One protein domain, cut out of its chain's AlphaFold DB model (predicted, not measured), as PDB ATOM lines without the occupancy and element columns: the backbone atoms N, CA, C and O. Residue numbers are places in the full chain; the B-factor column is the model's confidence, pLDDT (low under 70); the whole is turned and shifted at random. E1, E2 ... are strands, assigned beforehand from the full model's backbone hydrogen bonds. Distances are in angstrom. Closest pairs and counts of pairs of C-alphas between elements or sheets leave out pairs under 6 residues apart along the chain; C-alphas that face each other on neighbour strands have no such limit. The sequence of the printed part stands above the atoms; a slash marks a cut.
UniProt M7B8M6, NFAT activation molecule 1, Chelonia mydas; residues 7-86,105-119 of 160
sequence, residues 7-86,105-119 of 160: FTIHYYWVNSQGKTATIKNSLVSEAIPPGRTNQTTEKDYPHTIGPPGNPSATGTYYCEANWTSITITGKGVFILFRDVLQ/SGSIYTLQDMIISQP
ATOM      1  N   PHE A   7      40.561   1.615   8.454       86.62
ATOM      2  CA  PHE A   7      40.291   1.728   9.878       86.62
ATOM      3  C   PHE A   7      41.557   2.062  10.650       86.62
ATOM      4  O   PHE A   7      42.675   1.891  10.167       86.62
ATOM      5  N   THR A   8      41.376   2.571  11.860       90.19
ATOM      6  CA  THR A   8      42.482   2.855  12.772       90.19
ATOM      7  C   THR A   8      42.471   1.843  13.899       90.19
ATOM      8  O   THR A   8      41.436   1.630  14.518       90.19
ATOM      9  N   ILE A   9      43.622   1.250  14.191       89.81
ATOM     10  CA  ILE A   9      43.818   0.433  15.382       89.81
ATOM     11  C   ILE A   9      44.463   1.298  16.456       89.81
ATOM     12  O   ILE A   9      45.549   1.853  16.257       89.81
ATOM     13  N   HIS A  10      43.787   1.428  17.589       89.50
ATOM     14  CA  HIS A  10      44.254   2.129  18.771       89.50
ATOM     15  C   HIS A  10      44.639   1.112  19.841       89.50
ATOM     16  O   HIS A  10      43.836   0.280  20.254       89.50
ATOM     17  N   TYR A  11      45.899   1.170  20.259       88.19
ATOM     18  CA  TYR A  11      46.444   0.367  21.342       88.19
ATOM     19  C   TYR A  11      46.600   1.263  22.560       88.19
ATOM     20  O   TYR A  11      47.281   2.293  22.501       88.19
ATOM     21  N   TYR A  12      46.002   0.863  23.672       89.06
ATOM     22  CA  TYR A  12      46.097   1.571  24.942       89.06
ATOM     23  C   TYR A  12      46.123   0.577  26.093       89.06
ATOM     24  O   TYR A  12      45.857  -0.606  25.917       89.06
ATOM     25  N   TRP A  13      46.455   1.044  27.286       89.56
ATOM     26  CA  TRP A  13      46.339   0.238  28.492       89.56
ATOM     27  C   TRP A  13      45.697   1.040  29.614       89.56
ATOM     28  O   TRP A  13      45.692   2.274  29.592       89.56
ATOM     29  N   VAL A  14      45.128   0.322  30.575       90.81
ATOM     30  CA  VAL A  14      44.422   0.868  31.731       90.81
ATOM     31  C   VAL A  14      45.078   0.336  32.996       90.81
ATOM     32  O   VAL A  14      45.184  -0.878  33.183       90.81
ATOM     33  N   ASN A  15      45.526   1.246  33.859       89.50
ATOM     34  CA  ASN A  15      46.132   0.885  35.137       89.50
ATOM     35  C   ASN A  15      45.073   0.480  36.179       89.50
ATOM     36  O   ASN A  15      43.874   0.664  35.978       89.50
ATOM     37  N   SER A  16      45.512  -0.022  37.335       85.94
ATOM     38  CA  SER A  16      44.616  -0.395  38.445       85.94
ATOM     39  C   SER A  16      43.781   0.766  39.007       85.94
ATOM     40  O   SER A  16      42.782   0.531  39.677       85.94
ATOM     41  N   GLN A  17      44.164   2.012  38.725       89.88
ATOM     42  CA  GLN A  17      43.441   3.227  39.116       89.88
ATOM     43  C   GLN A  17      42.436   3.678  38.036       89.88
ATOM     44  O   GLN A  17      41.826   4.735  38.173       89.88
ATOM     45  N   GLY A  18      42.287   2.927  36.940       87.50
ATOM     46  CA  GLY A  18      41.413   3.275  35.816       87.50
ATOM     47  C   GLY A  18      41.981   4.341  34.871       87.50
ATOM     48  O   GLY A  18      41.287   4.792  33.962       87.50
ATOM     49  N   LYS A  19      43.239   4.762  35.049       89.56
ATOM     50  CA  LYS A  19      43.894   5.731  34.164       89.56
ATOM     51  C   LYS A  19      44.347   5.044  32.882       89.56
ATOM     52  O   LYS A  19      45.076   4.053  32.925       89.56
ATOM     53  N   THR A  20      43.959   5.623  31.752       89.88
ATOM     54  CA  THR A  20      44.302   5.134  30.417       89.88
ATOM     55  C   THR A  20      45.570   5.797  29.884       89.88
ATOM     56  O   THR A  20      45.742   7.011  30.038       89.88
ATOM     57  N   ALA A  21      46.415   5.048  29.184       88.25
ATOM     58  CA  ALA A  21      47.530   5.598  28.420       88.25
ATOM     59  C   ALA A  21      47.607   4.970  27.023       88.25
ATOM     60  O   ALA A  21      47.552   3.752  26.860       88.25
ATOM     61  N   THR A  22      47.735   5.832  26.015       88.94
ATOM     62  CA  THR A  22      47.876   5.434  24.611       88.94
ATOM     63  C   THR A  22      49.277   4.892  24.358       88.94
ATOM     64  O   THR A  22      50.262   5.521  24.736       88.94
ATOM     65  N   ILE A  23      49.352   3.751  23.679       85.19
ATOM     66  CA  ILE A  23      50.598   3.099  23.267       85.19
ATOM     67  C   ILE A  23      50.898   3.461  21.817       85.19
ATOM     68  O   ILE A  23      51.962   3.988  21.510       85.19
ATOM     69  N   LYS A  24      49.947   3.186  20.917       84.94
ATOM     70  CA  LYS A  24      50.128   3.370  19.478       84.94
ATOM     71  C   LYS A  24      48.788   3.560  18.783       84.94
ATOM     72  O   LYS A  24      47.802   2.926  19.135       84.94
ATOM     73  N   ASN A  25      48.777   4.380  17.741       88.12
ATOM     74  CA  ASN A  25      47.735   4.372  16.724       88.12
ATOM     75  C   ASN A  25      48.326   3.858  15.403       88.12
ATOM     76  O   ASN A  25      49.472   4.140  15.060       88.12
ATOM     77  N   SER A  26      47.574   3.037  14.678       86.19
ATOM     78  CA  SER A  26      47.987   2.515  13.372       86.19
ATOM     79  C   SER A  26      46.832   2.651  12.398       86.19
ATOM     80  O   SER A  26      45.771   2.083  12.629       86.19
ATOM     81  N   LEU A  27      47.028   3.399  11.314       87.25
ATOM     82  CA  LEU A  27      46.075   3.425  10.212       87.25
ATOM     83  C   LEU A  27      46.308   2.188   9.344       87.25
ATOM     84  O   LEU A  27      47.416   1.971   8.857       87.25
ATOM     85  N   VAL A  28      45.263   1.396   9.153       84.19
ATOM     86  CA  VAL A  28      45.272   0.197   8.322       84.19
ATOM     87  C   VAL A  28      44.310   0.423   7.166       84.19
ATOM     88  O   VAL A  28      43.166   0.835   7.357       84.19
ATOM     89  N   SER A  29      44.789   0.175   5.951       82.38
ATOM     90  CA  SER A  29      43.952   0.175   4.757       82.38
ATOM     91  C   SER A  29      44.141  -1.141   4.030       82.38
ATOM     92  O   SER A  29      45.208  -1.406   3.482       82.38
ATOM     93  N   GLU A  30      43.098  -1.952   4.015       74.38
ATOM     94  CA  GLU A  30      43.094  -3.265   3.391       74.38
ATOM     95  C   GLU A  30      41.890  -3.409   2.470       74.38
ATOM     96  O   GLU A  30      40.792  -2.921   2.744       74.38
ATOM     97  N   ALA A  31      42.106  -4.065   1.333       67.62
ATOM     98  CA  ALA A  31      41.005  -4.428   0.462       67.62
ATOM     99  C   ALA A  31      40.191  -5.532   1.143       67.62
ATOM    100  O   ALA A  31      40.764  -6.512   1.618       67.62
ATOM    101  N   ILE A  32      38.865  -5.385   1.154       63.56
ATOM    102  CA  ILE A  32      37.973  -6.471   1.561       63.56
ATOM    103  C   ILE A  32      38.253  -7.630   0.592       63.56
ATOM    104  O   ILE A  32      38.110  -7.425  -0.623       63.56
ATOM    105  N   PRO A  33      38.710  -8.804   1.068       60.34
ATOM    106  CA  PRO A  33      38.919  -9.941   0.186       60.34
ATOM    107  C   PRO A  33      37.597 -10.261  -0.526       60.34
ATOM    108  O   PRO A  33      36.532 -10.027   0.047       60.34
ATOM    109  N   PRO A  34      37.624 -10.769  -1.770       54.47
ATOM    110  CA  PRO A  34      36.417 -11.198  -2.468       54.47
ATOM    111  C   PRO A  34      35.809 -12.412  -1.743       54.47
ATOM    112  O   PRO A  34      36.045 -13.561  -2.103       54.47
ATOM    113  N   GLY A  35      35.077 -12.150  -0.663       53.97
ATOM    114  CA  GLY A  35      34.394 -13.133   0.161       53.97
ATOM    115  C   GLY A  35      32.988 -13.413  -0.357       53.97
ATOM    116  O   GLY A  35      32.372 -12.589  -1.037       53.97
ATOM    117  N   ARG A  36      32.467 -14.599  -0.032       53.22
ATOM    118  CA  ARG A  36      31.029 -14.871  -0.140       53.22
ATOM    119  C   ARG A  36      30.316 -14.147   1.002       53.22
ATOM    120  O   ARG A  36      30.787 -14.204   2.132       53.22
ATOM    121  N   THR A  37      29.172 -13.541   0.701       55.19
ATOM    122  CA  THR A  37      28.315 -12.831   1.657       55.19
ATOM    123  C   THR A  37      28.088 -13.653   2.935       55.19
ATOM    124  O   THR A  37      27.726 -14.830   2.840       55.19
ATOM    125  N   ASN A  38      28.230 -13.021   4.108       54.78
ATOM    126  CA  ASN A  38      28.053 -13.589   5.463       54.78
ATOM    127  C   ASN A  38      29.248 -14.374   6.031       54.78
ATOM    128  O   ASN A  38      29.063 -15.182   6.944       54.78
ATOM    129  N   GLN A  39      30.464 -14.154   5.530       57.53
ATOM    130  CA  GLN A  39      31.668 -14.705   6.156       57.53
ATOM    131  C   GLN A  39      32.516 -13.591   6.765       57.53
ATOM    132  O   GLN A  39      33.005 -12.701   6.076       57.53
ATOM    133  N   THR A  40      32.700 -13.656   8.080       64.44
ATOM    134  CA  THR A  40      33.624 -12.792   8.812       64.44
ATOM    135  C   THR A  40      35.052 -13.261   8.556       64.44
ATOM    136  O   THR A  40      35.363 -14.433   8.762       64.44
ATOM    137  N   THR A  41      35.924 -12.351   8.119       64.19
ATOM    138  CA  THR A  41      37.366 -12.631   8.062       64.19
ATOM    139  C   THR A  41      38.000 -12.206   9.374       64.19
ATOM    140  O   THR A  41      37.827 -11.075   9.831       64.19
ATOM    141  N   GLU A  42      38.728 -13.133   9.966       68.19
ATOM    142  CA  GLU A  42      39.548 -12.918  11.142       68.19
ATOM    143  C   GLU A  42      40.964 -12.572  10.702       68.19
ATOM    144  O   GLU A  42      41.545 -13.243   9.845       68.19
ATOM    145  N   LYS A  43      41.487 -11.471  11.238       72.69
ATOM    146  CA  LYS A  43      42.852 -11.047  10.965       72.69
ATOM    147  C   LYS A  43      43.536 -10.574  12.233       72.69
ATOM    148  O   LYS A  43      42.987  -9.756  12.972       72.69
ATOM    149  N   ASP A  44      44.761 -11.052  12.401       73.31
ATOM    150  CA  ASP A  44      45.616 -10.696  13.519       73.31
ATOM    151  C   ASP A  44      46.442  -9.453  13.199       73.31
ATOM    152  O   ASP A  44      47.063  -9.330  12.136       73.31
ATOM    153  N   TYR A  45      46.475  -8.534  14.159       76.19
ATOM    154  CA  TYR A  45      47.279  -7.320  14.096       76.19
ATOM    155  C   TYR A  45      48.295  -7.323  15.239       76.19
ATOM    156  O   TYR A  45      48.025  -6.779  16.310       76.19
ATOM    157  N   PRO A  46      49.474  -7.939  15.037       72.06
ATOM    158  CA  PRO A  46      50.457  -8.080  16.096       72.06
ATOM    159  C   PRO A  46      51.063  -6.727  16.469       72.06
ATOM    160  O   PRO A  46      51.590  -6.002  15.618       72.06
ATOM    161  N   HIS A  47      51.067  -6.410  17.764       74.75
ATOM    162  CA  HIS A  47      51.837  -5.291  18.296       74.75
ATOM    163  C   HIS A  47      52.773  -5.743  19.415       74.75
ATOM    164  O   HIS A  47      52.342  -6.295  20.423       74.75
ATOM    165  N   THR A  48      54.066  -5.493  19.237       70.12
ATOM    166  CA  THR A  48      55.083  -5.795  20.244       70.12
ATOM    167  C   THR A  48      55.200  -4.642  21.228       70.12
ATOM    168  O   THR A  48      55.498  -3.515  20.829       70.12
ATOM    169  N   ILE A  49      55.013  -4.932  22.512       69.69
ATOM    170  CA  ILE A  49      55.273  -3.990  23.596       69.69
ATOM    171  C   ILE A  49      56.646  -4.334  24.167       69.69
ATOM    172  O   ILE A  49      56.863  -5.417  24.710       69.69
ATOM    173  N   GLY A  50      57.592  -3.410  23.993       62.22
ATOM    174  CA  GLY A  50      58.910  -3.517  24.612       62.22
ATOM    175  C   GLY A  50      58.836  -3.361  26.134       62.22
ATOM    176  O   GLY A  50      57.806  -2.917  26.651       62.22
ATOM    177  N   PRO A  51      59.924  -3.679  26.861       58.00
ATOM    178  CA  PRO A  51      59.995  -3.424  28.289       58.00
ATOM    179  C   PRO A  51      59.678  -1.944  28.524       58.00
ATOM    180  O   PRO A  51      60.337  -1.072  27.945       58.00
ATOM    181  N   PRO A  52      58.643  -1.624  29.304       57.44
ATOM    182  CA  PRO A  52      58.315  -0.251  29.576       57.44
ATOM    183  C   PRO A  52      59.472   0.317  30.386       57.44
ATOM    184  O   PRO A  52      59.767  -0.157  31.478       57.44
ATOM    185  N   GLY A  53      60.084   1.396  29.901       55.38
ATOM    186  CA  GLY A  53      61.000   2.212  30.708       55.38
ATOM    187  C   GLY A  53      60.309   2.903  31.894       55.38
ATOM    188  O   GLY A  53      60.872   3.820  32.478       55.38
ATOM    189  N   ASN A  54      59.070   2.513  32.216       57.16
ATOM    190  CA  ASN A  54      58.239   3.071  33.265       57.16
ATOM    191  C   ASN A  54      57.556   1.922  34.037       57.16
ATOM    192  O   ASN A  54      56.721   1.224  33.454       57.16
ATOM    193  N   PRO A  55      57.806   1.765  35.349       55.88
ATOM    194  CA  PRO A  55      57.185   0.719  36.177       55.88
ATOM    195  C   PRO A  55      55.657   0.874  36.293       55.88
ATOM    196  O   PRO A  55      54.947  -0.050  36.683       55.88
ATOM    197  N   SER A  56      55.128   2.037  35.905       62.38
ATOM    198  CA  SER A  56      53.697   2.334  35.903       62.38
ATOM    199  C   SER A  56      52.898   1.578  34.844       62.38
ATOM    200  O   SER A  56      51.680   1.612  34.926       62.38
ATOM    201  N   ALA A  57      53.531   0.915  33.872       72.06
ATOM    202  CA  ALA A  57      52.852   0.272  32.742       72.06
ATOM    203  C   ALA A  57      52.099  -1.032  33.094       72.06
ATOM    204  O   ALA A  57      51.515  -1.667  32.226       72.06
ATOM    205  N   THR A  58      52.076  -1.446  34.364       85.06
ATOM    206  CA  THR A  58      51.246  -2.577  34.808       85.06
ATOM    207  C   THR A  58      49.760  -2.260  34.656       85.06
ATOM    208  O   THR A  58      49.250  -1.308  35.254       85.06
ATOM    209  N   GLY A  59      49.036  -3.100  33.920       88.38
ATOM    210  CA  GLY A  59      47.607  -2.921  33.710       88.38
ATOM    211  C   GLY A  59      47.024  -3.839  32.646       88.38
ATOM    212  O   GLY A  59      47.665  -4.786  32.199       88.38
ATOM    213  N   THR A  60      45.784  -3.555  32.249       90.12
ATOM    214  CA  THR A  60      45.114  -4.277  31.157       90.12
ATOM    215  C   THR A  60      45.308  -3.527  29.856       90.12
ATOM    216  O   THR A  60      44.952  -2.356  29.748       90.12
ATOM    217  N   TYR A  61      45.880  -4.206  28.880       89.06
ATOM    218  CA  TYR A  61      46.179  -3.707  27.553       89.06
ATOM    219  C   TYR A  61      45.034  -4.037  26.610       89.06
ATOM    220  O   TYR A  61      44.580  -5.175  26.579       89.06
ATOM    221  N   TYR A  62      44.590  -3.054  25.835       88.06
ATOM    222  CA  TYR A  62      43.451  -3.151  24.937       88.06
ATOM    223  C   TYR A  62      43.822  -2.797  23.497       88.06
ATOM    224  O   TYR A  62      44.578  -1.866  23.209       88.06
ATOM    225  N   CYS A  63      43.238  -3.604  22.623       86.81
ATOM    226  CA  CYS A  63      42.878  -3.389  21.233       86.81
ATOM    227  C   CYS A  63      41.616  -2.590  20.970       86.81
ATOM    228  O   CYS A  63      40.575  -3.019  21.451       86.81
ATOM    229  N   GLU A  64      41.632  -1.564  20.131       89.00
ATOM    230  CA  GLU A  64      40.403  -1.046  19.539       89.00
ATOM    231  C   GLU A  64      40.569  -0.805  18.040       89.00
ATOM    232  O   GLU A  64      41.457  -0.070  17.620       89.00
ATOM    233  N   ALA A  65      39.718  -1.427  17.228       87.19
ATOM    234  CA  ALA A  65      39.625  -1.177  15.798       87.19
ATOM    235  C   ALA A  65      38.463  -0.218  15.526       87.19
ATOM    236  O   ALA A  65      37.317  -0.483  15.890       87.19
ATOM    237  N   ASN A  66      38.770   0.910  14.895       89.06
ATOM    238  CA  ASN A  66      37.850   2.010  14.661       89.06
ATOM    239  C   ASN A  66      37.648   2.219  13.156       89.06
ATOM    240  O   ASN A  66      38.537   2.714  12.452       89.06
ATOM    241  N   TRP A  67      36.473   1.824  12.676       87.12
ATOM    242  CA  TRP A  67      35.943   2.151  11.358       87.12
ATOM    243  C   TRP A  67      35.028   3.371  11.452       87.12
ATOM    244  O   TRP A  67      34.569   3.754  12.524       87.12
ATOM    245  N   THR A  68      34.671   3.943  10.302       83.38
ATOM    246  CA  THR A  68      33.786   5.123  10.250       83.38
ATOM    247  C   THR A  68      32.427   4.882  10.927       83.38
ATOM    248  O   THR A  68      31.864   5.802  11.517       83.38
ATOM    249  N   SER A  69      31.891   3.663  10.834       80.75
ATOM    250  CA  SER A  69      30.555   3.298  11.323       80.75
ATOM    251  C   SER A  69      30.556   2.471  12.611       80.75
ATOM    252  O   SER A  69      29.542   2.441  13.306       80.75
ATOM    253  N   ILE A  70      31.660   1.796  12.936       84.12
ATOM    254  CA  ILE A  70      31.722   0.832  14.034       84.12
ATOM    255  C   ILE A  70      33.079   0.877  14.722       84.12
ATOM    256  O   ILE A  70      34.115   1.127  14.113       84.12
ATOM    257  N   THR A  71      33.065   0.613  16.019       87.75
ATOM    258  CA  THR A  71      34.264   0.436  16.822       87.75
ATOM    259  C   THR A  71      34.160  -0.898  17.541       87.75
ATOM    260  O   THR A  71      33.127  -1.194  18.142       87.75
ATOM    261  N   ILE A  72      35.206  -1.714  17.438       86.06
ATOM    262  CA  ILE A  72      35.283  -3.030  18.072       86.06
ATOM    263  C   ILE A  72      36.487  -3.029  19.000       86.06
ATOM    264  O   ILE A  72      37.617  -2.802  18.566       86.06
ATOM    265  N   THR A  73      36.240  -3.309  20.274       87.75
ATOM    266  CA  THR A  73      37.278  -3.414  21.298       87.75
ATOM    267  C   THR A  73      37.592  -4.887  21.551       87.75
ATOM    268  O   THR A  73      36.688  -5.707  21.720       87.75
ATOM    269  N   GLY A  74      38.876  -5.233  21.568       84.25
ATOM    270  CA  GLY A  74      39.349  -6.565  21.929       84.25
ATOM    271  C   GLY A  74      39.139  -6.864  23.416       84.25
ATOM    272  O   GLY A  74      38.958  -5.961  24.231       84.25
ATOM    273  N   LYS A  75      39.219  -8.147  23.790       85.38
ATOM    274  CA  LYS A  75      39.025  -8.604  25.182       85.38
ATOM    275  C   LYS A  75      40.039  -8.012  26.171       85.38
ATOM    276  O   LYS A  75      39.739  -7.883  27.353       85.38
ATOM    277  N   GLY A  76      41.212  -7.645  25.663       85.75
ATOM    278  CA  GLY A  76      42.327  -7.124  26.435       85.75
ATOM    279  C   GLY A  76      43.140  -8.208  27.148       85.75
ATOM    280  O   GLY A  76      42.709  -9.353  27.279       85.75
ATOM    281  N   VAL A  77      44.348  -7.844  27.574       85.75
ATOM    282  CA  VAL A  77      45.318  -8.734  28.230       85.75
ATOM    283  C   VAL A  77      45.933  -8.012  29.423       85.75
ATOM    284  O   VAL A  77      46.438  -6.900  29.286       85.75
ATOM    285  N   PHE A  78      45.899  -8.627  30.604       85.94
ATOM    286  CA  PHE A  78      46.552  -8.070  31.788       85.94
ATOM    287  C   PHE A  78      48.048  -8.390  31.780       85.94
ATOM    288  O   PHE A  78      48.431  -9.556  31.709       85.94
ATOM    289  N   ILE A  79      48.888  -7.360  31.887       84.62
ATOM    290  CA  ILE A  79      50.345  -7.492  31.944       84.62
ATOM    291  C   ILE A  79      50.841  -6.899  33.261       84.62
ATOM    292  O   ILE A  79      50.553  -5.747  33.601       84.62
ATOM    293  N   LEU A  80      51.612  -7.703  33.995       83.12
ATOM    294  CA  LEU A  80      52.244  -7.322  35.251       83.12
ATOM    295  C   LEU A  80      53.737  -7.081  35.037       83.12
ATOM    296  O   LEU A  80      54.499  -8.027  34.848       83.12
ATOM    297  N   PHE A  81      54.163  -5.824  35.149       76.69
ATOM    298  CA  PHE A  81      55.576  -5.471  35.182       76.69
ATOM    299  C   PHE A  81      56.066  -5.500  36.622       76.69
ATOM    300  O   PHE A  81      55.686  -4.670  37.448       76.69
ATOM    301  N   ARG A  82      56.910  -6.486  36.930       74.75
ATOM    302  CA  ARG A  82      57.659  -6.523  38.184       74.75
ATOM    303  C   ARG A  82      59.008  -5.887  37.922       74.75
ATOM    304  O   ARG A  82      59.768  -6.390  37.101       74.75
ATOM    305  N   ASP A  83      59.283  -4.790  38.613       63.84
ATOM    306  CA  ASP A  83      60.627  -4.238  38.643       63.84
ATOM    307  C   ASP A  83      61.503  -5.243  39.397       63.84
ATOM    308  O   ASP A  83      61.387  -5.401  40.617       63.84
ATOM    309  N   VAL A  84      62.311  -6.012  38.668       59.56
ATOM    310  CA  VAL A  84      63.350  -6.827  39.292       59.56
ATOM    311  C   VAL A  84      64.477  -5.860  39.611       59.56
ATOM    312  O   VAL A  84      65.477  -5.780  38.905       59.56
ATOM    313  N   LEU A  85      64.300  -5.100  40.693       51.28
ATOM    314  CA  LEU A  85      65.419  -4.472  41.368       51.28
ATOM    315  C   LEU A  85      66.310  -5.614  41.842       51.28
ATOM    316  O   LEU A  85      66.083  -6.207  42.899       51.28
ATOM    317  N   GLN A  86      67.310  -5.945  41.033       49.97
ATOM    318  CA  GLN A  86      68.390  -6.832  41.413       49.97
ATOM    319  C   GLN A  86      69.214  -6.112  42.485       49.97
ATOM    320  O   GLN A  86      70.266  -5.539  42.222       49.97
ATOM    321  N   SER A 105      65.077 -12.273  31.817       42.12
ATOM    322  CA  SER A 105      64.403 -12.209  30.530       42.12
ATOM    323  C   SER A 105      63.600 -10.916  30.528       42.12
ATOM    324  O   SER A 105      62.569 -10.810  31.195       42.12
ATOM    325  N   GLY A 106      64.120  -9.896  29.841       47.06
ATOM    326  CA  GLY A 106      63.371  -8.713  29.452       47.06
ATOM    327  C   GLY A 106      62.241  -9.188  28.556       47.06
ATOM    328  O   GLY A 106      62.380  -9.227  27.338       47.06
ATOM    329  N   SER A 107      61.167  -9.657  29.184       51.31
ATOM    330  CA  SER A 107      60.074 -10.352  28.530       51.31
ATOM    331  C   SER A 107      59.392  -9.367  27.591       51.31
ATOM    332  O   SER A 107      58.732  -8.425  28.032       51.31
ATOM    333  N   ILE A 108      59.604  -9.564  26.296       55.44
ATOM    334  CA  ILE A 108      58.878  -8.868  25.245       55.44
ATOM    335  C   ILE A 108      57.481  -9.485  25.199       55.44
ATOM    336  O   ILE A 108      57.351 -10.691  25.001       55.44
ATOM    337  N   TYR A 109      56.444  -8.668  25.375       56.72
ATOM    338  CA  TYR A 109      55.060  -9.125  25.274       56.72
ATOM    339  C   TYR A 109      54.512  -8.778  23.891       56.72
ATOM    340  O   TYR A 109      54.600  -7.631  23.440       56.72
ATOM    341  N   THR A 110      53.937  -9.761  23.205       52.31
ATOM    342  CA  THR A 110      53.228  -9.554  21.944       52.31
ATOM    343  C   THR A 110      51.727  -9.492  22.215       52.31
ATOM    344  O   THR A 110      51.137 -10.419  22.758       52.31
ATOM    345  N   LEU A 111      51.070  -8.404  21.811       59.34
ATOM    346  CA  LEU A 111      49.608  -8.334  21.691       59.34
ATOM    347  C   LEU A 111      49.179  -9.040  20.396       59.34
ATOM    348  O   LEU A 111      48.618  -8.417  19.499       59.34
ATOM    349  N   GLN A 112      49.567 -10.306  20.251       47.50
ATOM    350  CA  GLN A 112      49.347 -11.102  19.042       47.50
ATOM    351  C   GLN A 112      47.975 -11.777  19.011       47.50
ATOM    352  O   GLN A 112      47.443 -11.975  17.929       47.50
ATOM    353  N   ASP A 113      47.364 -12.037  20.165       42.50
ATOM    354  CA  ASP A 113      46.164 -12.881  20.259       42.50
ATOM    355  C   ASP A 113      44.846 -12.142  19.942       42.50
ATOM    356  O   ASP A 113      43.772 -12.520  20.419       42.50
ATOM    357  N   MET A 114      44.901 -11.043  19.179       52.88
ATOM    358  CA  MET A 114      43.714 -10.263  18.827       52.88
ATOM    359  C   MET A 114      43.199 -10.563  17.432       52.88
ATOM    360  O   MET A 114      43.547  -9.918  16.444       52.88
ATOM    361  N   ILE A 115      42.233 -11.461  17.459       52.03
ATOM    362  CA  ILE A 115      41.261 -11.765  16.428       52.03
ATOM    363  C   ILE A 115      40.361 -10.541  16.230       52.03
ATOM    364  O   ILE A 115      39.431 -10.301  17.006       52.03
ATOM    365  N   ILE A 116      40.640  -9.730  15.209       58.25
ATOM    366  CA  ILE A 116      39.706  -8.689  14.771       58.25
ATOM    367  C   ILE A 116      38.831  -9.285  13.669       58.25
ATOM    368  O   ILE A 116      39.276  -9.539  12.551       58.25
ATOM    369  N   SER A 117      37.564  -9.503  14.008       56.72
ATOM    370  CA  SER A 117      36.513  -9.905  13.079       56.72
ATOM    371  C   SER A 117      36.080  -8.711  12.225       56.72
ATOM    372  O   SER A 117      35.373  -7.828  12.713       56.72
ATOM    373  N   GLN A 118      36.489  -8.665  10.954       58.34
ATOM    374  CA  GLN A 118      35.994  -7.640  10.030       58.34
ATOM    375  C   GLN A 118      34.517  -7.919   9.692       58.34
ATOM    376  O   GLN A 118      34.204  -9.025   9.237       58.34
ATOM    377  N   PRO A 119      33.595  -6.962   9.907       53.75
ATOM    378  CA  PRO A 119      32.193  -7.154   9.553       53.75
ATOM    379  C   PRO A 119      32.015  -7.162   8.028       53.75
ATOM    380  O   PRO A 119      32.549  -6.300   7.327       53.75
TER     381      PRO A 119
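What this domain is: This is residues 7 to 86 and 105 to 119 of the 160 residues of the protein "NFAT activation molecule 1" of Chelonia mydas (UniProt M7B8M6). A twisted sheet of E1, E2, E5, E6 and E7 forms one layer of a loose sandwich; the other layer, only partly face to face with it, is two short strand pairs, E3 with E9 and E4 with E8, set end to end. The loop from E2 to E3 and the stretch after E7 reach to opposite ends of the length. The 95 printed residues include nine named strands, E1 to E9 in chain order, holding 46 residues, under half, and no named helix: the class is all strand. Neighbour strands are antiparallel, and the largest sheet is branched. The whole is loose, with a radius of gyration of the C-alphas of 15.5 A and spans of 56 by 27 by 19 A.

How they stand to each other: E5, residues 59 to 66, has E1, residues 7 to 14, on one side, with N 10 and O 64 2.8 A apart, within hydrogen-bond range. On the other side are E6, residues 71 to 73, N 65 to O 72 2.8 A, and E7, residues 77 to 79, N 61 to O 77 2.8 A. E2, residues 20 to 29, forms a hairpin with E1, N 9 to O 26 2.8 A, and bends by 57 degrees at residue 23. E5 and E6 are also a hairpin. E3, residues 41 to 44, runs on into E4, residues 47 to 49, at 26 degrees. E9, residues 115 to 118, is antiparallel to E3, N 118 to O 41 3.0 A; E8, residues 109 to 111, to E4, N 111 to O 47 2.8 A. The closest C-alphas of E5 and E9, Ala 65 and Ile 116, are 7.6 A apart; those of E7 and E8, Val 77 and Leu 111, 7.8 A.

Where its parts are: E1 begins at C-alpha 7 (40.291, 1.728, 9.878) and measures 22.3 A, E2 26.1 A and E5 22.0 A. E9 ends at C-alpha 118 (35.994, -7.640, 10.030).

The domain as a whole: The C-alphas farthest apart, Thr 37 and Gln 86, are 56.8 A apart. Residues 87 to 104 are not printed; C-alphas 86 and 105 stand 12.8 A apart across this cut. The link from E2 to E3 is long. Mean pLDDT of the printed part is 73.2; residues 31 to 42, 49 to 56, 83 to 86 and 105 to 119 are under 70.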